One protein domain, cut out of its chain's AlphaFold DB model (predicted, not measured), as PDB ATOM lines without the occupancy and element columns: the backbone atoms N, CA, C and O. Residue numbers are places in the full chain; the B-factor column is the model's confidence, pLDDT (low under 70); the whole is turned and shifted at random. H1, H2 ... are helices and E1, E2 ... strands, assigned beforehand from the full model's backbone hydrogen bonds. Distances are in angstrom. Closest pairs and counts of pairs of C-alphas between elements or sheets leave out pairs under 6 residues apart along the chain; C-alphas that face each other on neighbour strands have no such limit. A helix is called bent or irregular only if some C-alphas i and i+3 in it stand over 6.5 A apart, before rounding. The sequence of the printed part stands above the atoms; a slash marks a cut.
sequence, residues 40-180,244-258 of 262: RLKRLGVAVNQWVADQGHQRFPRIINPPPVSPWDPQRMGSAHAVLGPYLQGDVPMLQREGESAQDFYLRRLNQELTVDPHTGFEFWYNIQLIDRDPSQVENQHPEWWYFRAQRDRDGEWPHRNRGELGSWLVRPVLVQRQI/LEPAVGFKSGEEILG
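Overview. This is residues 40 to 180 and 244 to 258 of the 262 residues of an uncharacterized protein of Planctomycetes bacterium (UniProt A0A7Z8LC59). There is little regular structure: amid long loops, H1 lies between H2, which crosses it, and strands E1 and E2. Residues 98 to 103 stick out. The printed part has 156 residues, 62 in H1 H2 H3 H4 E1 E2 H5, class mixed; it is compact, radius of gyration of the C-alphas 16.2 A, spans 52, 38 and 23 A.

Arrangement. H1, residues 40 to 54, touches H2, residues 80 to 88; the closest C-alphas, 47 and 87, are 4.8 A apart. H2 is irregular: C-alphas 83 and 86 are 7.6 A apart. H3, residues 102 to 112, H4, 135 to 138, and H5, 253 to 256, touch no helix. Antiparallel neighbours E1, residues 168 to 180, and E2, 244 to 249, have N 172 and O 247 within hydrogen-bond range, 3.3 A. Every O i to N i+4 pair is within range in H1 and H3, 3 of 5 in H2.

Along the chain. Find C-alpha 40 at (279.661, 312.514, 289.877); from there H1 runs 20.8 A. H5 ends at C-alpha 256, (284.046, 302.914, 305.704).

Size, cuts and confidence. Residues 181 to 243 are cut out; C-alphas 180 and 244 are 13.8 A apart. In 58 residues pLDDT is under 70.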
ATOM      1  N   ARG A  40     278.680 311.497 289.466       83.31
ATOM      2  CA  ARG A  40     279.661 312.514 289.877       83.31
ATOM      3  C   ARG A  40     280.836 311.892 290.616       83.31
ATOM      4  O   ARG A  40     281.986 312.110 290.247       83.31
ATOM      5  N   LEU A  41     280.549 311.021 291.578       79.75
ATOM      6  CA  LEU A  41     281.569 310.262 292.285       79.75
ATOM      7  C   LEU A  41     282.396 309.368 291.341       79.75
ATOM      8  O   LEU A  41     283.621 309.311 291.466       79.75
ATOM      9  N   LYS A  42     281.760 308.751 290.332       75.38
ATOM     10  CA  LYS A  42     282.466 308.041 289.255       75.38
ATOM     11  C   LYS A  42     283.430 308.942 288.508       75.38
ATOM     12  O   LYS A  42     284.582 308.562 288.304       75.38
ATOM     13  N   ARG A  43     282.963 310.117 288.084       78.56
ATOM     14  CA  ARG A  43     283.775 311.097 287.354       78.56
ATOM     15  C   ARG A  43     284.954 311.575 288.188       78.56
ATOM     16  O   ARG A  43     286.058 311.607 287.665       78.56
ATOM     17  N   LEU A  44     284.750 311.843 289.476       82.12
ATOM     18  CA  LEU A  44     285.823 312.199 290.407       82.12
ATOM     19  C   LEU A  44     286.880 311.105 290.519       82.12
ATOM     20  O   LEU A  44     288.069 311.384 290.430       82.12
ATOM     21  N   GLY A  45     286.457 309.853 290.666       76.69
ATOM     22  CA  GLY A  45     287.385 308.734 290.697       76.69
ATOM     23  C   GLY A  45     288.194 308.589 289.403       76.69
ATOM     24  O   GLY A  45     289.402 308.377 289.446       76.69
ATOM     25  N   VAL A  46     287.544 308.726 288.244       74.50
ATOM     26  CA  VAL A  46     288.233 308.715 286.942       74.50
ATOM     27  C   VAL A  46     289.210 309.889 286.828       74.50
ATOM     28  O   VAL A  46     290.336 309.698 286.376       74.50
ATOM     29  N   ALA A  47     288.817 311.077 287.291       80.25
ATOM     30  CA  ALA A  47     289.660 312.266 287.294       80.25
ATOM     31  C   ALA A  47     290.920 312.082 288.156       80.25
ATOM     32  O   ALA A  47     292.002 312.480 287.735       80.25
ATOM     33  N   VAL A  48     290.811 311.419 289.314       79.12
ATOM     34  CA  VAL A  48     291.976 311.051 290.140       79.12
ATOM     35  C   VAL A  48     292.940 310.163 289.368       79.12
ATOM     36  O   VAL A  48     294.134 310.439 289.340       79.12
ATOM     37  N   ASN A  49     292.432 309.118 288.720       72.44
ATOM     38  CA  ASN A  49     293.272 308.194 287.964       72.44
ATOM     39  C   ASN A  49     294.011 308.892 286.824       72.44
ATOM     40  O   ASN A  49     295.190 308.639 286.597       72.44
ATOM     41  N   GLN A  50     293.307 309.771 286.117       73.00
ATOM     42  CA  GLN A  50     293.880 310.533 285.020       73.00
ATOM     43  C   GLN A  50     294.935 311.524 285.524       73.00
ATOM     44  O   GLN A  50     296.006 311.620 284.935       73.00
ATOM     45  N   TRP A  51     294.684 312.186 286.657       79.44
ATOM     46  CA  TRP A  51     295.683 313.016 287.329       79.44
ATOM     47  C   TRP A  51     296.931 312.205 287.693       79.44
ATOM     48  O   TRP A  51     298.042 312.617 287.380       79.44
ATOM     49  N   VAL A  52     296.761 311.023 288.295       73.81
ATOM     50  CA  VAL A  52     297.875 310.148 288.695       73.81
ATOM     51  C   VAL A  52     298.714 309.737 287.486       73.81
ATOM     52  O   VAL A  52     299.942 309.790 287.556       73.81
ATOM     53  N   ALA A  53     298.065 309.353 286.386       66.81
ATOM     54  CA  ALA A  53     298.750 308.981 285.153       66.81
ATOM     55  C   ALA A  53     299.565 310.154 284.582       66.81
ATOM     56  O   ALA A  53     300.733 309.977 284.242       66.81
ATOM     57  N   ASP A  54     298.984 311.356 284.547       67.25
ATOM     58  CA  ASP A  54     299.639 312.557 284.012       67.25
ATOM     59  C   ASP A  54     300.825 313.017 284.857       67.25
ATOM     60  O   ASP A  54     301.807 313.533 284.330       67.25
ATOM     61  N   GLN A  55     300.754 312.815 286.173       72.69
ATOM     62  CA  GLN A  55     301.848 313.148 287.084       72.69
ATOM     63  C   GLN A  55     302.886 312.024 287.208       72.69
ATOM     64  O   GLN A  55     303.749 312.082 288.084       72.69
ATOM     65  N   GLY A  56     302.822 310.988 286.365       63.41
ATOM     66  CA  GLY A  56     303.792 309.892 286.374       63.41
ATOM     67  C   GLY A  56     303.744 309.059 287.656       63.41
ATOM     68  O   GLY A  56     304.787 308.666 288.170       63.41
ATOM     69  N   HIS A  57     302.543 308.804 288.182       66.06
ATOM     70  CA  HIS A  57     302.298 308.035 289.410       66.06
ATOM     71  C   HIS A  57     302.823 308.685 290.692       66.06
ATOM     72  O   HIS A  57     303.023 308.019 291.706       66.06
ATOM     73  N   GLN A  58     303.008 310.005 290.681       69.06
ATOM     74  CA  GLN A  58     303.276 310.751 291.904       69.06
ATOM     75  C   GLN A  58     302.116 310.648 292.900       69.06
ATOM     76  O   GLN A  58     300.957 310.431 292.539       69.06
ATOM     77  N   ARG A  59     302.441 310.852 294.181       73.19
ATOM     78  CA  ARG A  59     301.450 310.901 295.261       73.19
ATOM     79  C   ARG A  59     300.402 311.966 294.981       73.19
ATOM     80  O   ARG A  59     300.727 313.072 294.552       73.19
ATOM     81  N   PHE A  60     299.153 311.623 295.276       78.25
ATOM     82  CA  PHE A  60     298.024 312.509 295.047       78.25
ATOM     83  C   PHE A  60     298.156 313.796 295.883       78.25
ATOM     84  O   PHE A  60     298.570 313.726 297.046       78.25
ATOM     85  N   PRO A  61     297.834 314.983 295.336       79.88
ATOM     86  CA  PRO A  61     298.078 316.229 296.031       79.88
ATOM     87  C   PRO A  61     297.046 316.393 297.149       79.88
ATOM     88  O   PRO A  61     295.955 315.817 297.134       79.88
ATOM     89  N   ARG A  62     297.382 317.213 298.144       83.50
ATOM     90  CA  ARG A  62     296.508 317.433 299.297       83.50
ATOM     91  C   ARG A  62     295.262 318.226 298.899       83.50
ATOM     92  O   ARG A  62     295.300 319.453 298.864       83.50
ATOM     93  N   ILE A  63     294.149 317.523 298.690       88.69
ATOM     94  CA  ILE A  63     292.813 318.127 298.698       88.69
ATOM     95  C   ILE A  63     292.432 318.446 300.146       88.69
ATOM     96  O   ILE A  63     292.535 317.609 301.047       88.69
ATOM     97  N   ILE A  64     291.991 319.677 300.374       88.44
ATOM     98  CA  ILE A  64     291.484 320.149 301.657       88.44
ATOM     99  C   ILE A  64     289.975 319.921 301.663       88.44
ATOM    100  O   ILE A  64     289.233 320.551 300.906       88.44
ATOM    101  N   ASN A  65     289.496 319.043 302.540       89.19
ATOM    102  CA  ASN A  65     288.061 318.835 302.706       89.19
ATOM    103  C   ASN A  65     287.376 320.097 303.250       89.19
ATOM    104  O   ASN A  65     287.967 320.799 304.077       89.19
ATOM    105  N   PRO A  66     286.151 320.410 302.795       87.81
ATOM    106  CA  PRO A  66     285.360 321.477 303.393       87.81
ATOM    107  C   PRO A  66     285.066 321.144 304.863       87.81
ATOM    108  O   PRO A  66     285.012 319.957 305.221       87.81
ATOM    109  N   PRO A  67     284.835 322.157 305.718       86.19
ATOM    110  CA  PRO A  67     284.298 321.899 307.044       86.19
ATOM    111  C   PRO A  67     282.967 321.134 306.932       86.19
ATOM    112  O   PRO A  67     282.250 321.302 305.937       86.19
ATOM    113  N   PRO A  68     282.618 320.297 307.924       84.38
ATOM    114  CA  PRO A  68     281.383 319.523 307.884       84.38
ATOM    115  C   PRO A  68     280.169 320.408 307.603       84.38
ATOM    116  O   PRO A  68     280.035 321.474 308.207       84.38
ATOM    117  N   VAL A  69     279.288 319.960 306.702       83.88
ATOM    118  CA  VAL A  69     277.999 320.620 306.406       83.88
ATOM    119  C   VAL A  69     278.174 322.028 305.799       83.88
ATOM    120  O   VAL A  69     277.253 322.847 305.772       83.88
ATOM    121  N   SER A  70     279.371 322.345 305.295       83.94
ATOM    122  CA  SER A  70     279.622 323.629 304.642       83.94
ATOM    123  C   SER A  70     279.138 323.611 303.190       83.94
ATOM    124  O   SER A  70     279.385 322.628 302.483       83.94
ATOM    125  N   PRO A  71     278.475 324.687 302.726       81.81
ATOM    126  CA  PRO A  71     278.106 324.825 301.326       81.81
ATOM    127  C   PRO A  71     279.352 324.820 300.438       81.81
ATOM    128  O   PRO A  71     280.451 325.168 300.874       81.81
ATOM    129  N   TRP A  72     279.160 324.423 299.185       87.62
ATOM    130  CA  TRP A  72     280.208 324.492 298.180       87.62
ATOM    131  C   TRP A  72     280.699 325.930 297.969       87.62
ATOM    132  O   TRP A  72     279.904 326.860 297.834       87.62
ATOM    133  N   ASP A  73     282.020 326.086 297.915       85.12
ATOM    134  CA  ASP A  73     282.685 327.352 297.628       85.12
ATOM    135  C   ASP A  73     283.653 327.172 296.446       85.12
ATOM    136  O   ASP A  73     284.697 326.527 296.600       85.12
ATOM    137  N   PRO A  74     283.349 327.752 295.270       77.00
ATOM    138  CA  PRO A  74     284.206 327.650 294.092       77.00
ATOM    139  C   PRO A  74     285.553 328.370 294.228       77.00
ATOM    140  O   PRO A  74     286.443 328.129 293.418       77.00
ATOM    141  N   GLN A  75     285.709 329.288 295.186       82.00
ATOM    142  CA  GLN A  75     286.951 330.044 295.390       82.00
ATOM    143  C   GLN A  75     287.891 329.368 296.395       82.00
ATOM    144  O   GLN A  75     288.999 329.847 296.648       82.00
ATOM    145  N   ARG A  76     287.472 328.234 296.965       84.44
ATOM    146  CA  ARG A  76     288.220 327.524 297.995       84.44
ATOM    147  C   ARG A  76     289.480 326.881 297.420       84.44
ATOM    148  O   ARG A  76     289.423 325.921 296.647       84.44
ATOM    149  N   MET A  77     290.631 327.396 297.844       81.44
ATOM    150  CA  MET A  77     291.945 326.877 297.461       81.44
ATOM    151  C   MET A  77     292.138 325.440 297.957       81.44
ATOM    152  O   MET A  77     291.816 325.119 299.101       81.44
ATOM    153  N   GLY A  78     292.676 324.574 297.095       82.56
ATOM    154  CA  GLY A  78     292.889 323.160 297.417       82.56
ATOM    155  C   GLY A  78     291.602 322.334 297.529       82.56
ATOM    156  O   GLY A  78     291.645 321.238 298.079       82.56
ATOM    157  N   SER A  79     290.463 322.841 297.044       88.62
ATOM    158  CA  SER A  79     289.227 322.061 296.885       88.62
ATOM    159  C   SER A  79     289.379 320.967 295.823       88.62
ATOM    160  O   SER A  79     290.294 321.006 294.994       88.62
ATOM    161  N   ALA A  80     288.457 320.000 295.813       88.12
ATOM    162  CA  ALA A  80     288.425 318.996 294.753       88.12
ATOM    163  C   ALA A  80     288.199 319.655 293.387       88.12
ATOM    164  O   ALA A  80     288.833 319.259 292.415       88.12
ATOM    165  N   HIS A  81     287.385 320.713 293.336       86.12
ATOM    166  CA  HIS A  81     287.193 321.538 292.141       86.12
ATOM    167  C   HIS A  81     288.510 322.136 291.639       86.12
ATOM    168  O   HIS A  81     288.872 321.950 290.481       86.12
ATOM    169  N   ALA A  82     289.278 322.782 292.519       84.69
ATOM    170  CA  ALA A  82     290.538 323.415 292.137       84.69
ATOM    171  C   ALA A  82     291.593 322.412 291.629       84.69
ATOM    172  O   ALA A  82     292.370 322.737 290.736       84.69
ATOM    173  N   VAL A  83     291.635 321.203 292.200       86.25
ATOM    174  CA  VAL A  83     292.641 320.178 291.863       86.25
ATOM    175  C   VAL A  83     292.229 319.338 290.654       86.25
ATOM    176  O   VAL A  83     293.042 319.082 289.768       86.25
ATOM    177  N   LEU A  84     290.977 318.882 290.624       86.00
ATOM    178  CA  LEU A  84     290.476 317.928 289.636       86.00
ATOM    179  C   LEU A  84     289.692 318.578 288.498       86.00
ATOM    180  O   LEU A  84     289.398 317.884 287.530       86.00
ATOM    181  N   GLY A  85     289.378 319.874 288.563       80.81
ATOM    182  CA  GLY A  85     288.640 320.599 287.521       80.81
ATOM    183  C   GLY A  85     289.126 320.306 286.092       80.81
ATOM    184  O   GLY A  85     288.317 319.879 285.265       80.81
ATOM    185  N   PRO A  86     290.443 320.386 285.799       79.50
ATOM    186  CA  PRO A  86     290.979 320.061 284.470       79.50
ATOM    187  C   PRO A  86     290.708 318.619 284.003       79.50
ATOM    188  O   PRO A  86     290.623 318.348 282.807       79.50
ATOM    189  N   TYR A  87     290.551 317.692 284.947       77.56
ATOM    190  CA  TYR A  87     290.377 316.255 284.723       77.56
ATOM    191  C   TYR A  87     288.911 315.820 284.726       77.56
ATOM    192  O   TYR A  87     288.565 314.764 284.200       77.56
ATOM    193  N   LEU A  88     288.031 316.631 285.309       75.69
ATOM    194  CA  LEU A  88     286.610 316.337 285.433       75.69
ATOM    195  C   LEU A  88     285.845 316.503 284.120       75.69
ATOM    196  O   LEU A  88     284.765 315.922 284.011       75.69
ATOM    197  N   GLN A  89     286.432 317.213 283.142       61.16
ATOM    198  CA  GLN A  89     285.969 317.405 281.759       61.16
ATOM    199  C   GLN A  89     284.442 317.550 281.675       61.16
ATOM    200  O   GLN A  89     283.701 316.570 281.597       61.16
ATOM    201  N   GLY A  90     283.968 318.792 281.708       52.25
ATOM    202  CA  GLY A  90     282.545 319.113 281.835       52.25
ATOM    203  C   GLY A  90     282.284 320.562 282.243       52.25
ATOM    204  O   GLY A  90     281.171 321.045 282.051       52.25
ATOM    205  N   ASP A  91     283.314 321.273 282.714       51.06
ATOM    206  CA  ASP A  91     283.253 322.707 282.986       51.06
ATOM    207  C   ASP A  91     283.234 323.495 281.674       51.06
ATOM    208  O   ASP A  91     284.244 324.000 281.185       51.06
ATOM    209  N   VAL A  92     282.052 323.596 281.070       51.97
ATOM    210  CA  VAL A  92     281.790 324.653 280.095       51.97
ATOM    211  C   VAL A  92     281.763 325.963 280.885       51.97
ATOM    212  O   VAL A  92     280.952 326.067 281.812       51.97
ATOM    213  N   PRO A  93     282.602 326.966 280.556       59.31
ATOM    214  CA  PRO A  93     282.587 328.255 281.232       59.31
ATOM    215  C   PRO A  93     281.164 328.808 281.271       59.31
ATOM    216  O   PRO A  93     280.566 329.127 280.241       59.31
ATOM    217  N   MET A  94     280.592 328.855 282.470       70.56
ATOM    218  CA  MET A  94     279.187 329.177 282.629       70.56
ATOM    219  C   MET A  94     279.040 330.682 282.823       70.56
ATOM    220  O   MET A  94     279.483 331.231 283.829       70.56
ATOM    221  N   LEU A  95     278.410 331.353 281.861       80.00
ATOM    222  CA  LEU A  95     278.084 332.773 281.966       80.00
ATOM    223  C   LEU A  95     276.687 332.962 282.564       80.00
ATOM    224  O   LEU A  95     275.780 332.143 282.348       80.00
ATOM    225  N   GLN A  96     276.530 334.043 283.323       84.94
ATOM    226  CA  GLN A  96     275.225 334.498 283.792       84.94
ATOM    227  C   GLN A  96     274.395 334.938 282.584       84.94
ATOM    228  O   GLN A  96     274.891 335.650 281.708       84.94
ATOM    229  N   ARG A  97     273.150 334.463 282.502       87.94
ATOM    230  CA  ARG A  97     272.238 334.823 281.408       87.94
ATOM    231  C   ARG A  97     271.699 336.235 281.627       87.94
ATOM    232  O   ARG A  97     271.608 336.708 282.757       87.94
ATOM    233  N   GLU A  98     271.292 336.891 280.547       90.19
ATOM    234  CA  GLU A  98     270.624 338.189 280.635       90.19
ATOM    235  C   GLU A  98     269.344 338.075 281.483       90.19
ATOM    236  O   GLU A  98     268.519 337.189 281.261       90.19
ATOM    237  N   GLY A  99     269.212 338.933 282.499       91.38
ATOM    238  CA  GLY A  99     268.081 338.925 283.435       91.38
ATOM    239  C   GLY A  99     268.094 337.818 284.503       91.38
ATOM    240  O   GLY A  99     267.188 337.784 285.332       91.38
ATOM    241  N   GLU A 100     269.092 336.926 284.526       92.94
ATOM    242  CA  GLU A 100     269.232 335.900 285.572       92.94
ATOM    243  C   GLU A 100     269.714 336.532 286.882       92.94
ATOM    244  O   GLU A 100     270.643 337.341 286.880       92.94
ATOM    245  N   SER A 101     269.113 336.166 288.017       93.88
ATOM    246  CA  SER A 101     269.582 336.651 289.316       93.88
ATOM    247  C   SER A 101     270.914 335.996 289.707       93.88
ATOM    248  O   SER A 101     271.239 334.894 289.263       93.88
ATOM    249  N   ALA A 102     271.687 336.641 290.586       87.50
ATOM    250  CA  ALA A 102     272.928 336.054 291.100       87.50
ATOM    251  C   ALA A 102     272.683 334.713 291.822       87.50
ATOM    252  O   ALA A 102     273.494 333.792 291.719       87.50
ATOM    253  N   GLN A 103     271.542 334.588 292.508       88.06
ATOM    254  CA  GLN A 103     271.149 333.366 293.203       88.06
ATOM    255  C   GLN A 103     270.820 332.235 292.221       88.06
ATOM    256  O   GLN A 103     271.273 331.108 292.414       88.06
ATOM    257  N   ASP A 104     270.077 332.528 291.152       88.44
ATOM    258  CA  ASP A 104     269.725 331.528 290.136       88.44
ATOM    259  C   ASP A 104     270.963 331.061 289.369       88.44
ATOM    260  O   ASP A 104     271.142 329.863 289.136       88.44
ATOM    261  N   PHE A 105     271.865 331.994 289.049       88.00
ATOM    262  CA  PHE A 105     273.155 331.673 288.450       88.00
ATOM    263  C   PHE A 105     273.984 330.751 289.353       88.00
ATOM    264  O   PHE A 105     274.515 329.742 288.882       88.00
ATOM    265  N   TYR A 106     274.051 331.050 290.655       85.44
ATOM    266  CA  TYR A 106     274.744 330.213 291.635       85.44
ATOM    267  C   TYR A 106     274.146 328.803 291.713       85.44
ATOM    268  O   TYR A 106     274.883 327.824 291.607       85.44
ATOM    269  N   LEU A 107     272.819 328.676 291.824       85.56
ATOM    270  CA  LEU A 107     272.139 327.377 291.874       85.56
ATOM    271  C   LEU A 107     272.353 326.568 290.592       85.56
ATOM    272  O   LEU A 107     272.593 325.362 290.643       85.56
ATOM    273  N   ARG A 108     272.317 327.226 289.429       85.62
ATOM    274  CA  ARG A 108     272.607 326.575 288.150       85.62
ATOM    275  C   ARG A 108     274.044 326.062 288.094       85.62
ATOM    276  O   ARG A 108     274.258 324.962 287.593       85.62
ATOM    277  N   ARG A 109     275.000 326.823 288.635       83.44
ATOM    278  CA  ARG A 109     276.414 326.435 288.685       83.44
ATOM    279  C   ARG A 109     276.607 325.242 289.619       83.44
ATOM    280  O   ARG A 109     277.187 324.245 289.209       83.44
ATOM    281  N   LEU A 110     276.034 325.308 290.821       85.00
ATOM    282  CA  LEU A 110     276.037 324.227 291.809       85.00
ATOM    283  C   LEU A 110     275.489 322.914 291.223       85.00
ATOM    284  O   LEU A 110     276.056 321.842 291.419       85.00
ATOM    285  N   ASN A 111     274.408 322.999 290.447       81.00
ATOM    286  CA  ASN A 111     273.790 321.831 289.824       81.00
ATOM    287  C   ASN A 111     274.636 321.210 288.704       81.00
ATOM    288  O   ASN A 111     274.415 320.045 288.381       81.00
ATOM    289  N   GLN A 112     275.583 321.945 288.119       80.38
ATOM    290  CA  GLN A 112     276.511 321.426 287.106       80.38
ATOM    291  C   GLN A 112     277.835 320.937 287.704       80.38
ATOM    292  O   GLN A 112     278.529 320.145 287.075       80.38
ATOM    293  N   GLU A 113     278.157 321.368 288.921       86.75
ATOM    294  CA  GLU A 113     279.420 321.065 289.578       86.75
ATOM    295  C   GLU A 113     279.560 319.569 289.906       86.75
ATOM    296  O   GLU A 113     278.808 318.997 290.701       86.75
ATOM    297  N   LEU A 114     280.574 318.924 289.324       87.38
ATOM    298  CA  LEU A 114     280.814 317.489 289.509       87.38
ATOM    299  C   LEU A 114     281.416 317.154 290.880       87.38
ATOM    300  O   LEU A 114     281.398 315.993 291.286       87.38
ATOM    301  N   THR A 115     281.919 318.151 291.607       89.25
ATOM    302  CA  THR A 115     282.496 317.975 292.948       89.25
ATOM    303  C   THR A 115     281.470 318.067 294.077       89.25
ATOM    304  O   THR A 115     281.839 317.917 295.240       89.25
ATOM    305  N   VAL A 116     280.184 318.252 293.763       89.38
ATOM    306  CA  VAL A 116     279.111 318.485 294.743       89.38
ATOM    307  C   VAL A 116     278.045 317.396 294.691       89.38
ATOM    308  O   VAL A 116     277.647 316.962 293.608       89.38
ATOM    309  N   ASP A 117     277.545 316.988 295.859       86.94
ATOM    310  CA  ASP A 117     276.377 316.114 295.969       86.94
ATOM    311  C   ASP A 117     275.094 316.907 295.627       86.94
ATOM    312  O   ASP A 117     274.801 317.905 296.295       86.94
ATOM    313  N   PRO A 118     274.315 316.495 294.606       83.50
ATOM    314  CA  PRO A 118     273.111 317.205 294.170       83.50
ATOM    315  C   PRO A 118     272.001 317.246 295.230       83.50
ATOM    316  O   PRO A 118     271.176 318.154 295.197       83.50
ATOM    317  N   HIS A 119     271.977 316.298 296.171       82.06
ATOM    318  CA  HIS A 119     270.961 316.239 297.215       82.06
ATOM    319  C   HIS A 119     271.218 317.258 298.330       82.06
ATOM    320  O   HIS A 119     270.295 317.911 298.811       82.06
ATOM    321  N   THR A 120     272.478 317.400 298.751       85.38
ATOM    322  CA  THR A 120     272.841 318.258 299.897       85.38
ATOM    323  C   THR A 120     273.377 319.627 299.491       85.38
ATOM    324  O   THR A 120     273.341 320.563 300.290       85.38
ATOM    325  N   GLY A 121     273.901 319.761 298.270       86.50
ATOM    326  CA  GLY A 121     274.641 320.946 297.839       86.50
ATOM    327  C   GLY A 121     276.015 321.090 298.508       86.50
ATOM    328  O   GLY A 121     276.622 322.161 298.433       86.50
ATOM    329  N   PHE A 122     276.507 320.039 299.173       89.12
ATOM    330  CA  PHE A 122     277.819 320.014 299.816       89.12
ATOM    331  C   PHE A 122     278.863 319.334 298.928       89.12
ATOM    332  O   PHE A 122     278.576 318.366 298.222       89.12
ATOM    333  N   GLU A 123     280.098 319.831 298.977       89.38
ATOM    334  CA  GLU A 123     281.217 319.243 298.234       89.38
ATOM    335  C   GLU A 123     281.572 317.851 298.788       89.38
ATOM    336  O   GLU A 123     281.529 317.620 300.000       89.38
ATOM    337  N   PHE A 124     281.936 316.918 297.911       88.25
ATOM    338  CA  PHE A 124     282.382 315.588 298.315       88.25
ATOM    339  C   PHE A 124     283.685 315.656 299.129       88.25
ATOM    340  O   PHE A 124     284.598 316.427 298.841       88.25
ATOM    341  N   TRP A 125     283.799 314.807 300.149       87.25
ATOM    342  CA  TRP A 125     285.020 314.627 300.929       87.25
ATOM    343  C   TRP A 125     285.996 313.700 300.224       87.25
ATOM    344  O   TRP A 125     285.609 312.616 299.804       87.25
ATOM    345  N   TYR A 126     287.261 314.103 300.176       86.19
ATOM    346  CA  TYR A 126     288.402 313.294 299.776       86.19
ATOM    347  C   TYR A 126     288.956 312.479 300.955       86.19
ATOM    348  O   TYR A 126     288.989 312.951 302.100       86.19
ATOM    349  N   ASN A 127     289.433 311.261 300.699       82.12
ATOM    350  CA  ASN A 127     290.104 310.455 301.712       82.12
ATOM    351  C   ASN A 127     291.548 310.914 301.934       82.12
ATOM    352  O   ASN A 127     292.468 310.534 301.212       82.12
ATOM    353  N   ILE A 128     291.759 311.683 303.000       79.00
ATOM    354  CA  ILE A 128     293.066 312.254 303.339       79.00
ATOM    355  C   ILE A 128     294.165 311.200 303.562       79.00
ATOM    356  O   ILE A 128     295.340 311.506 303.392       79.00
ATOM    357  N   GLN A 129     293.805 309.955 303.898       76.94
ATOM    358  CA  GLN A 129     294.773 308.876 304.119       76.94
ATOM    359  C   GLN A 129     295.507 308.460 302.839       76.94
ATOM    360  O   GLN A 129     296.546 307.810 302.927       76.94
ATOM    361  N   LEU A 130     294.982 308.817 301.663       75.75
ATOM    362  CA  LEU A 130     295.590 308.494 300.374       75.75
ATOM    363  C   LEU A 130     296.745 309.433 299.993       75.75
ATOM    364  O   LEU A 130     297.531 309.082 299.123       75.75
ATOM    365  N   ILE A 131     296.899 310.581 300.664       74.62
ATOM    366  CA  ILE A 131     297.980 311.549 300.388       74.62
ATOM    367  C   ILE A 131     299.361 310.927 300.625       74.62
ATOM    368  O   ILE A 131     300.303 311.153 299.868       74.62
ATOM    369  N   ASP A 132     299.483 310.125 301.680       74.94
ATOM    370  CA  ASP A 132     300.749 309.500 302.061       74.94
ATOM    371  C   ASP A 132     301.002 308.177 301.326       74.94
ATOM    372  O   ASP A 132     302.012 307.512 301.569       74.94
ATOM    373  N   ARG A 133     300.086 307.778 300.436       72.56
ATOM    374  CA  ARG A 133     300.139 306.506 299.720       72.56
ATOM    375  C   ARG A 133     300.646 306.711 298.308       72.56
ATOM    376  O   ARG A 133     300.331 307.691 297.638       72.56
ATOM    377  N   ASP A 134     301.434 305.745 297.862       68.12
ATOM    378  CA  ASP A 134     301.754 305.627 296.451       68.12
ATOM    379  C   ASP A 134     300.491 305.163 295.698       68.12
ATOM    380  O   ASP A 134     299.845 304.215 296.157       68.12
ATOM    381  N   PRO A 135     300.107 305.787 294.573       66.06
ATOM    382  CA  PRO A 135     298.950 305.349 293.795       66.06
ATOM    383  C   PRO A 135     299.014 303.879 293.351       66.06
ATOM    384  O   PRO A 135     297.969 303.234 293.264       66.06
ATOM    385  N   SER A 136     300.215 303.328 293.131       60.94
ATOM    386  CA  SER A 136     300.418 301.899 292.835       60.94
ATOM    387  C   SER A 136     300.110 300.999 294.035       60.94
ATOM    388  O   SER A 136     299.668 299.868 293.875       60.94
ATOM    389  N   GLN A 137     300.256 301.507 295.262       62.31
ATOM    390  CA  GLN A 137     299.930 300.760 296.475       62.31
ATOM    391  C   GLN A 137     298.431 300.683 296.733       62.31
ATOM    392  O   GLN A 137     298.043 299.908 297.596       62.31
ATOM    393  N   VAL A 138     297.592 301.436 296.007       58.84
ATOM    394  CA  VAL A 138     296.123 301.425 296.157       58.84
ATOM    395  C   VAL A 138     295.487 300.150 295.542       58.84
ATOM    396  O   VAL A 138     294.266 300.015 295.447       58.84
ATOM    397  N   GLU A 139     296.305 299.167 295.153       49.47
ATOM    398  CA  GLU A 139     295.896 297.883 294.582       49.47
ATOM    399  C   GLU A 139     294.993 297.020 295.495       49.47
ATOM    400  O   GLU A 139     295.244 296.798 296.677       49.47
ATOM    401  N   ASN A 140     293.929 296.504 294.870       46.59
ATOM    402  CA  ASN A 140     293.106 295.302 295.094       46.59
ATOM    403  C   ASN A 140     292.845 294.632 296.467       46.59
ATOM    404  O   ASN A 140     292.110 293.645 296.454       46.59
ATOM    405  N   GLN A 141     293.322 295.084 297.631       46.53
ATOM    406  CA  GLN A 141     293.193 294.257 298.854       46.53
ATOM    407  C   GLN A 141     292.634 294.924 300.111       46.53
ATOM    408  O   GLN A 141     292.347 294.209 301.072       46.53
ATOM    409  N   HIS A 142     292.359 296.232 300.115       50.66
ATOM    410  CA  HIS A 142     291.826 296.877 301.318       50.66
ATOM    411  C   HIS A 142     290.400 297.422 301.145       50.66
ATOM    412  O   HIS A 142     290.184 298.397 300.425       50.66
ATOM    413  N   PRO A 143     289.400 296.841 301.844       49.31
ATOM    414  CA  PRO A 143     288.022 297.337 301.851       49.31
ATOM    415  C   PRO A 143     287.859 298.745 302.456       49.31
ATOM    416  O   PRO A 143     286.747 299.265 302.429       49.31
ATOM    417  N   GLU A 144     288.928 299.346 302.981       53.91
ATOM    418  CA  GLU A 144     288.939 300.662 303.633       53.91
ATOM    419  C   GLU A 144     289.361 301.806 302.697       53.91
ATOM    420  O   GLU A 144     289.338 302.972 303.089       53.91
ATOM    421  N   TRP A 145     289.749 301.507 301.455       64.00
ATOM    422  CA  TRP A 145     290.219 302.522 300.514       64.00
ATOM    423  C   TRP A 145     289.063 303.011 299.638       64.00
ATOM    424  O   TRP A 145     288.336 302.224 299.042       64.00
ATOM    425  N   TRP A 146     288.869 304.327 299.610       72.00
ATOM    426  CA  TRP A 146     287.875 305.084 298.840       72.00
ATOM    427  C   TRP A 146     288.491 306.451 298.543       72.00
ATOM    428  O   TRP A 146     289.272 306.937 299.358       72.00
ATOM    429  N   TYR A 147     288.164 307.067 297.407       76.44
ATOM    430  CA  TYR A 147     288.706 308.382 297.046       76.44
ATOM    431  C   TYR A 147     287.798 309.508 297.505       76.44
ATOM    432  O   TYR A 147     288.259 310.430 298.169       76.44
ATOM    433  N   PHE A 148     286.511 309.414 297.167       82.81
ATOM    434  CA  PHE A 148     285.527 310.447 297.465       82.81
ATOM    435  C   PHE A 148     284.292 309.887 298.147       82.81
ATOM    436  O   PHE A 148     283.912 308.740 297.902       82.81
ATOM    437  N   ARG A 149     283.650 310.718 298.971       81.31
ATOM    438  CA  ARG A 149     282.356 310.409 299.571       81.31
ATOM    439  C   ARG A 149     281.470 311.633 299.800       81.31
ATOM    440  O   ARG A 149     281.977 312.733 299.987       81.31
ATOM    441  N   ALA A 150     280.156 311.437 299.823       82.56
ATOM    442  CA  ALA A 150     279.161 312.413 300.251       82.56
ATOM    443  C   ALA A 150     279.392 312.820 301.708       82.56
ATOM    444  O   ALA A 150     279.971 312.069 302.496       82.56
ATOM    445  N   GLN A 151     278.938 314.016 302.063       84.19
ATOM    446  CA  GLN A 151     278.832 314.428 303.457       84.19
ATOM    447  C   GLN A 151     277.483 313.985 304.024       84.19
ATOM    448  O   GLN A 151     276.531 313.748 303.279       84.19
ATOM    449  N   ARG A 152     277.408 313.889 305.355       82.88
ATOM    450  CA  ARG A 152     276.114 313.842 306.039       82.88
ATOM    451  C   ARG A 152     275.415 315.189 305.864       82.88
ATOM    452  O   ARG A 152     276.082 316.225 305.776       82.88
ATOM    453  N   ASP A 153     274.095 315.158 305.780       80.81
ATOM    454  CA  ASP A 153     273.287 316.366 305.722       80.81
ATOM    455  C   ASP A 153     273.292 317.119 307.070       80.81
ATOM    456  O   ASP A 153     274.022 316.782 308.009       80.81
ATOM    457  N   ARG A 154     272.493 318.186 307.162       83.06
ATOM    458  CA  ARG A 154     272.392 319.020 308.373       83.06
ATOM    459  C   ARG A 154     271.829 318.275 309.581       83.06
ATOM    460  O   ARG A 154     272.128 318.672 310.703       83.06
ATOM    461  N   ASP A 155     271.063 317.218 309.344       82.00
ATOM    462  CA  ASP A 155     270.441 316.398 310.379       82.00
ATOM    463  C   ASP A 155     271.357 315.232 310.793       82.00
ATOM    464  O   ASP A 155     271.032 314.450 311.685       82.00
ATOM    465  N   GLY A 156     272.549 315.147 310.191       76.94
ATOM    466  CA  GLY A 156     273.512 314.086 310.440       76.94
ATOM    467  C   GLY A 156     273.174 312.795 309.701       76.94
ATOM    468  O   GLY A 156     273.843 311.785 309.930       76.94
ATOM    469  N   GLU A 157     272.201 312.810 308.796       77.19
ATOM    470  CA  GLU A 157     271.796 311.652 308.015       77.19
ATOM    471  C   GLU A 157     272.604 311.538 306.725       77.19
ATOM    472  O   GLU A 157     273.214 312.488 306.226       77.19
ATOM    473  N   TRP A 158     272.667 310.321 306.190       75.62
ATOM    474  CA  TRP A 158     273.237 310.128 304.865       75.62
ATOM    475  C   TRP A 158     272.194 310.507 303.813       75.62
ATOM    476  O   TRP A 158     271.080 309.989 303.869       75.62
ATOM    477  N   PRO A 159     272.561 311.300 302.793       70.88
ATOM    478  CA  PRO A 159     271.603 311.845 301.831       70.88
ATOM    479  C   PRO A 159     270.908 310.804 300.933       70.88
ATOM    480  O   PRO A 159     270.013 311.141 300.163       70.88
ATOM    481  N   HIS A 160     271.286 309.525 301.029       69.94
ATOM    482  CA  HIS A 160     270.798 308.446 300.169       69.94
ATOM    483  C   HIS A 160     270.318 307.252 301.000       69.94
ATOM    484  O   HIS A 160     270.936 306.896 302.007       69.94
ATOM    485  N   ARG A 161     269.251 306.588 300.530       59.66
ATOM    486  CA  ARG A 161     268.498 305.531 301.249       59.66
ATOM    487  C   ARG A 161     269.355 304.384 301.786       59.66
ATOM    488  O   ARG A 161     269.015 303.796 302.806       59.66
ATOM    489  N   ASN A 162     270.478 304.105 301.136       57.44
ATOM    490  CA  ASN A 162     271.386 303.027 301.512       57.44
ATOM    491  C   ASN A 162     272.522 303.498 302.440       57.44
ATOM    492  O   ASN A 162     273.650 303.023 302.323       57.44
ATOM    493  N   ARG A 163     272.274 304.480 303.318       58.12
ATOM    494  CA  ARG A 163     273.226 304.938 304.354       58.12
ATOM    495  C   ARG A 163     274.645 305.203 303.828       58.12
ATOM    496  O   ARG A 163     275.660 304.827 304.418       58.12
ATOM    497  N   GLY A 164     274.710 305.828 302.658       50.72
ATOM    498  CA  GLY A 164     275.969 306.172 302.012       50.72
ATOM    499  C   GLY A 164     276.589 305.086 301.129       50.72
ATOM    500  O   GLY A 164     277.680 305.345 300.641       50.72
ATOM    501  N   GLU A 165     275.937 303.938 300.843       53.25
ATOM    502  CA  GLU A 165     276.425 302.964 299.817       53.25
ATOM    503  C   GLU A 165     276.738 303.635 298.487       53.25
ATOM    504  O   GLU A 165     277.634 303.246 297.746       53.25
ATOM    505  N   LEU A 166     275.977 304.679 298.210       53.12
ATOM    506  CA  LEU A 166     275.990 305.440 296.975       53.12
ATOM    507  C   LEU A 166     276.736 306.760 297.137       53.12
ATOM    508  O   LEU A 166     276.960 307.469 296.164       53.12
ATOM    509  N   GLY A 167     277.102 307.065 298.379       54.12
ATOM    510  CA  GLY A 167     277.831 308.239 298.788       54.12
ATOM    511  C   GLY A 167     279.308 307.952 298.953       54.12
ATOM    512  O   GLY A 167     279.956 308.764 299.574       54.12
ATOM    513  N   SER A 168     279.870 306.847 298.467       57.50
ATOM    514  CA  SER A 168     281.321 306.683 298.411       57.50
ATOM    515  C   SER A 168     281.743 306.032 297.107       57.50
ATOM    516  O   SER A 168     280.986 305.274 296.494       57.50
ATOM    517  N   TRP A 169     282.951 306.358 296.666       60.16
ATOM    518  CA  TRP A 169     283.477 305.831 295.428       60.16
ATOM    519  C   TRP A 169     284.919 305.392 295.549       60.16
ATOM    520  O   TRP A 169     285.831 306.170 295.849       60.16
ATOM    521  N   LEU A 170     285.096 304.108 295.262       51.09
ATOM    522  CA  LEU A 170     286.373 303.469 295.053       51.09
ATOM    523  C   LEU A 170     286.537 303.249 293.550       51.09
ATOM    524  O   LEU A 170     285.785 302.479 292.947       51.09
ATOM    525  N   VAL A 171     287.542 303.891 292.951       49.06
ATOM    526  CA  VAL A 171     288.109 303.349 291.715       49.06
ATOM    527  C   VAL A 171     289.244 302.456 292.121       49.06
ATOM    528  O   VAL A 171     290.208 302.919 292.723       49.06
ATOM    529  N   ARG A 172     289.136 301.173 291.810       49.03
ATOM    530  CA  ARG A 172     290.308 300.326 291.931       49.03
ATOM    531  C   ARG A 172     291.213 300.644 290.753       49.03
ATOM    532  O   ARG A 172     290.737 300.570 289.617       49.03
ATOM    533  N   PRO A 173     292.481 300.986 290.991       40.00
ATOM    534  CA  PRO A 173     293.457 300.871 289.945       40.00
ATOM    535  C   PRO A 173     293.573 299.389 289.571       40.00
ATOM    536  O   PRO A 173     294.266 298.636 290.247       40.00
ATOM    537  N   VAL A 174     292.871 298.910 288.542       40.75
ATOM    538  CA  VAL A 174     293.347 297.690 287.880       40.75
ATOM    539  C   VAL A 174     294.539 298.151 287.078       40.75
ATOM    540  O   VAL A 174     294.336 298.883 286.122       40.75
ATOM    541  N   LEU A 175     295.765 297.791 287.456       44.38
ATOM    542  CA  LEU A 175     296.892 298.047 286.571       44.38
ATOM    543  C   LEU A 175     296.758 297.132 285.363       44.38
ATOM    544  O   LEU A 175     297.235 296.000 285.360       44.38
ATOM    545  N   VAL A 176     296.119 297.628 284.312       46.81
ATOM    546  CA  VAL A 176     296.415 297.109 282.990       46.81
ATOM    547  C   VAL A 176     297.708 297.798 282.603       46.81
ATOM    548  O   VAL A 176     297.698 298.983 282.277       46.81
ATOM    549  N   GLN A 177     298.833 297.085 282.688       51.34
ATOM    550  CA  GLN A 177     300.040 297.517 281.993       51.34
ATOM    551  C   GLN A 177     299.730 297.465 280.503       51.34
ATOM    552  O   GLN A 177     299.788 296.418 279.858       51.34
ATOM    553  N   ARG A 178     299.318 298.608 279.970       55.88
ATOM    554  CA  ARG A 178     299.098 298.797 278.554       55.88
ATOM    555  C   ARG A 178     300.318 299.509 278.014       55.88
ATOM    556  O   ARG A 178     300.547 300.677 278.310       55.88
ATOM    557  N   GLN A 179     301.095 298.802 277.213       66.12
ATOM    558  CA  GLN A 179     302.113 299.449 276.403       66.12
ATOM    559  C   GLN A 179     301.397 300.190 275.277       66.12
ATOM    560  O   GLN A 179     300.748 299.574 274.435       66.12
ATOM    561  N   ILE A 180     301.458 301.518 275.319       68.75
ATOM    562  CA  ILE A 180     301.012 302.380 274.228       68.75
ATOM    563  C   ILE A 180     302.234 302.665 273.368       68.75
ATOM    564  O   ILE A 180     303.161 303.368 273.785       68.75
ATOM    565  N   LEU A 244     294.163 302.337 284.601       40.53
ATOM    566  CA  LEU A 244     293.259 301.931 285.662       40.53
ATOM    567  C   LEU A 244     291.931 301.529 285.036       40.53
ATOM    568  O   LEU A 244     291.103 302.390 284.732       40.53
ATOM    569  N   GLU A 245     291.734 300.229 284.803       39.09
ATOM    570  CA  GLU A 245     290.416 299.740 284.408       39.09
ATOM    571  C   GLU A 245     289.446 300.125 285.534       39.09
ATOM    572  O   GLU A 245     289.736 299.836 286.700       39.09
ATOM    573  N   PRO A 246     288.337 300.833 285.249       40.69
ATOM    574  CA  PRO A 246     287.406 301.251 286.282       40.69
ATOM    575  C   PRO A 246     286.690 300.022 286.857       40.69
ATOM    576  O   PRO A 246     285.555 299.722 286.494       40.69
ATOM    577  N   ALA A 247     287.328 299.314 287.785       42.72
ATOM    578  CA  ALA A 247     286.664 298.340 288.629       42.72
ATOM    579  C   ALA A 247     285.899 299.126 289.697       42.72
ATOM    580  O   ALA A 247     286.451 299.637 290.675       42.72
ATOM    581  N   VAL A 248     284.608 299.301 289.424       46.19
ATOM    582  CA  VAL A 248     283.684 300.070 290.250       46.19
ATOM    583  C   VAL A 248     283.256 299.232 291.451       46.19
ATOM    584  O   VAL A 248     282.578 298.219 291.289       46.19
ATOM    585  N   GLY A 249     283.614 299.676 292.657       48.09
ATOM    586  CA  GLY A 249     283.059 299.164 293.909       48.09
ATOM    587  C   GLY A 249     282.358 300.289 294.668       48.09
ATOM    588  O   GLY A 249     282.986 301.295 294.984       48.09
ATOM    589  N   PHE A 250     281.070 300.123 294.955       49.94
ATOM    590  CA  PHE A 250     280.303 301.031 295.812       49.94
ATOM    591  C   PHE A 250     280.315 300.494 297.246       49.94
ATOM    592  O   PHE A 250     280.155 299.286 297.432       49.94
ATOM    593  N   LYS A 251     280.534 301.359 298.241       55.31
ATOM    594  CA  LYS A 251     280.576 300.987 299.667       55.31
ATOM    595  C   LYS A 251     279.763 301.945 300.511       55.31
ATOM    596  O   LYS A 251     279.695 303.134 300.205       55.31
ATOM    597  N   SER A 252     279.174 301.439 301.591       55.03
ATOM    598  CA  SER A 252     278.418 302.285 302.514       55.03
ATOM    599  C   SER A 252     279.309 303.201 303.337       55.03
ATOM    600  O   SER A 252     280.463 302.884 303.633       55.03
ATOM    601  N   GLY A 253     278.769 304.360 303.722       54.12
ATOM    602  CA  GLY A 253     279.468 305.279 304.617       54.12
ATOM    603  C   GLY A 253     279.715 304.654 305.995       54.12
ATOM    604  O   GLY A 253     280.684 305.011 306.660       54.12
ATOM    605  N   GLU A 254     278.874 303.696 306.402       58.47
ATOM    606  CA  GLU A 254     279.010 302.929 307.646       58.47
ATOM    607  C   GLU A 254     280.138 301.888 307.572       58.47
ATOM    608  O   GLU A 254     280.937 301.798 308.506       58.47
ATOM    609  N   GLU A 255     280.269 301.168 306.450       56.53
ATOM    610  CA  GLU A 255     281.364 300.213 306.216       56.53
ATOM    611  C   GLU A 255     282.741 300.883 306.245       56.53
ATOM    612  O   GLU A 255     283.717 300.293 306.699       56.53
ATOM    613  N   ILE A 256     282.813 302.125 305.769       55.09
ATOM    614  CA  ILE A 256     284.046 302.914 305.704       55.09
ATOM    615  C   ILE A 256     284.497 303.408 307.083       55.09
ATOM    616  O   ILE A 256     285.690 303.569 307.322       55.09
ATOM    617  N   LEU A 257     283.553 303.696 307.982       55.81
ATOM    618  CA  LEU A 257     283.840 304.272 309.299       55.81
ATOM    619  C   LEU A 257     284.029 303.213 310.398       55.81
ATOM    620  O   LEU A 257     284.187 303.582 311.560       55.81
ATOM    621  N   GLY A 258     284.001 301.919 310.057       54.44
ATOM    622  CA  GLY A 258     284.116 300.832 311.034       54.44
ATOM    623  C   GLY A 258     282.943 300.773 312.020       54.44
ATOM    624  O   GLY A 258     283.120 300.330 313.154       54.44
TER     625      GLY A 258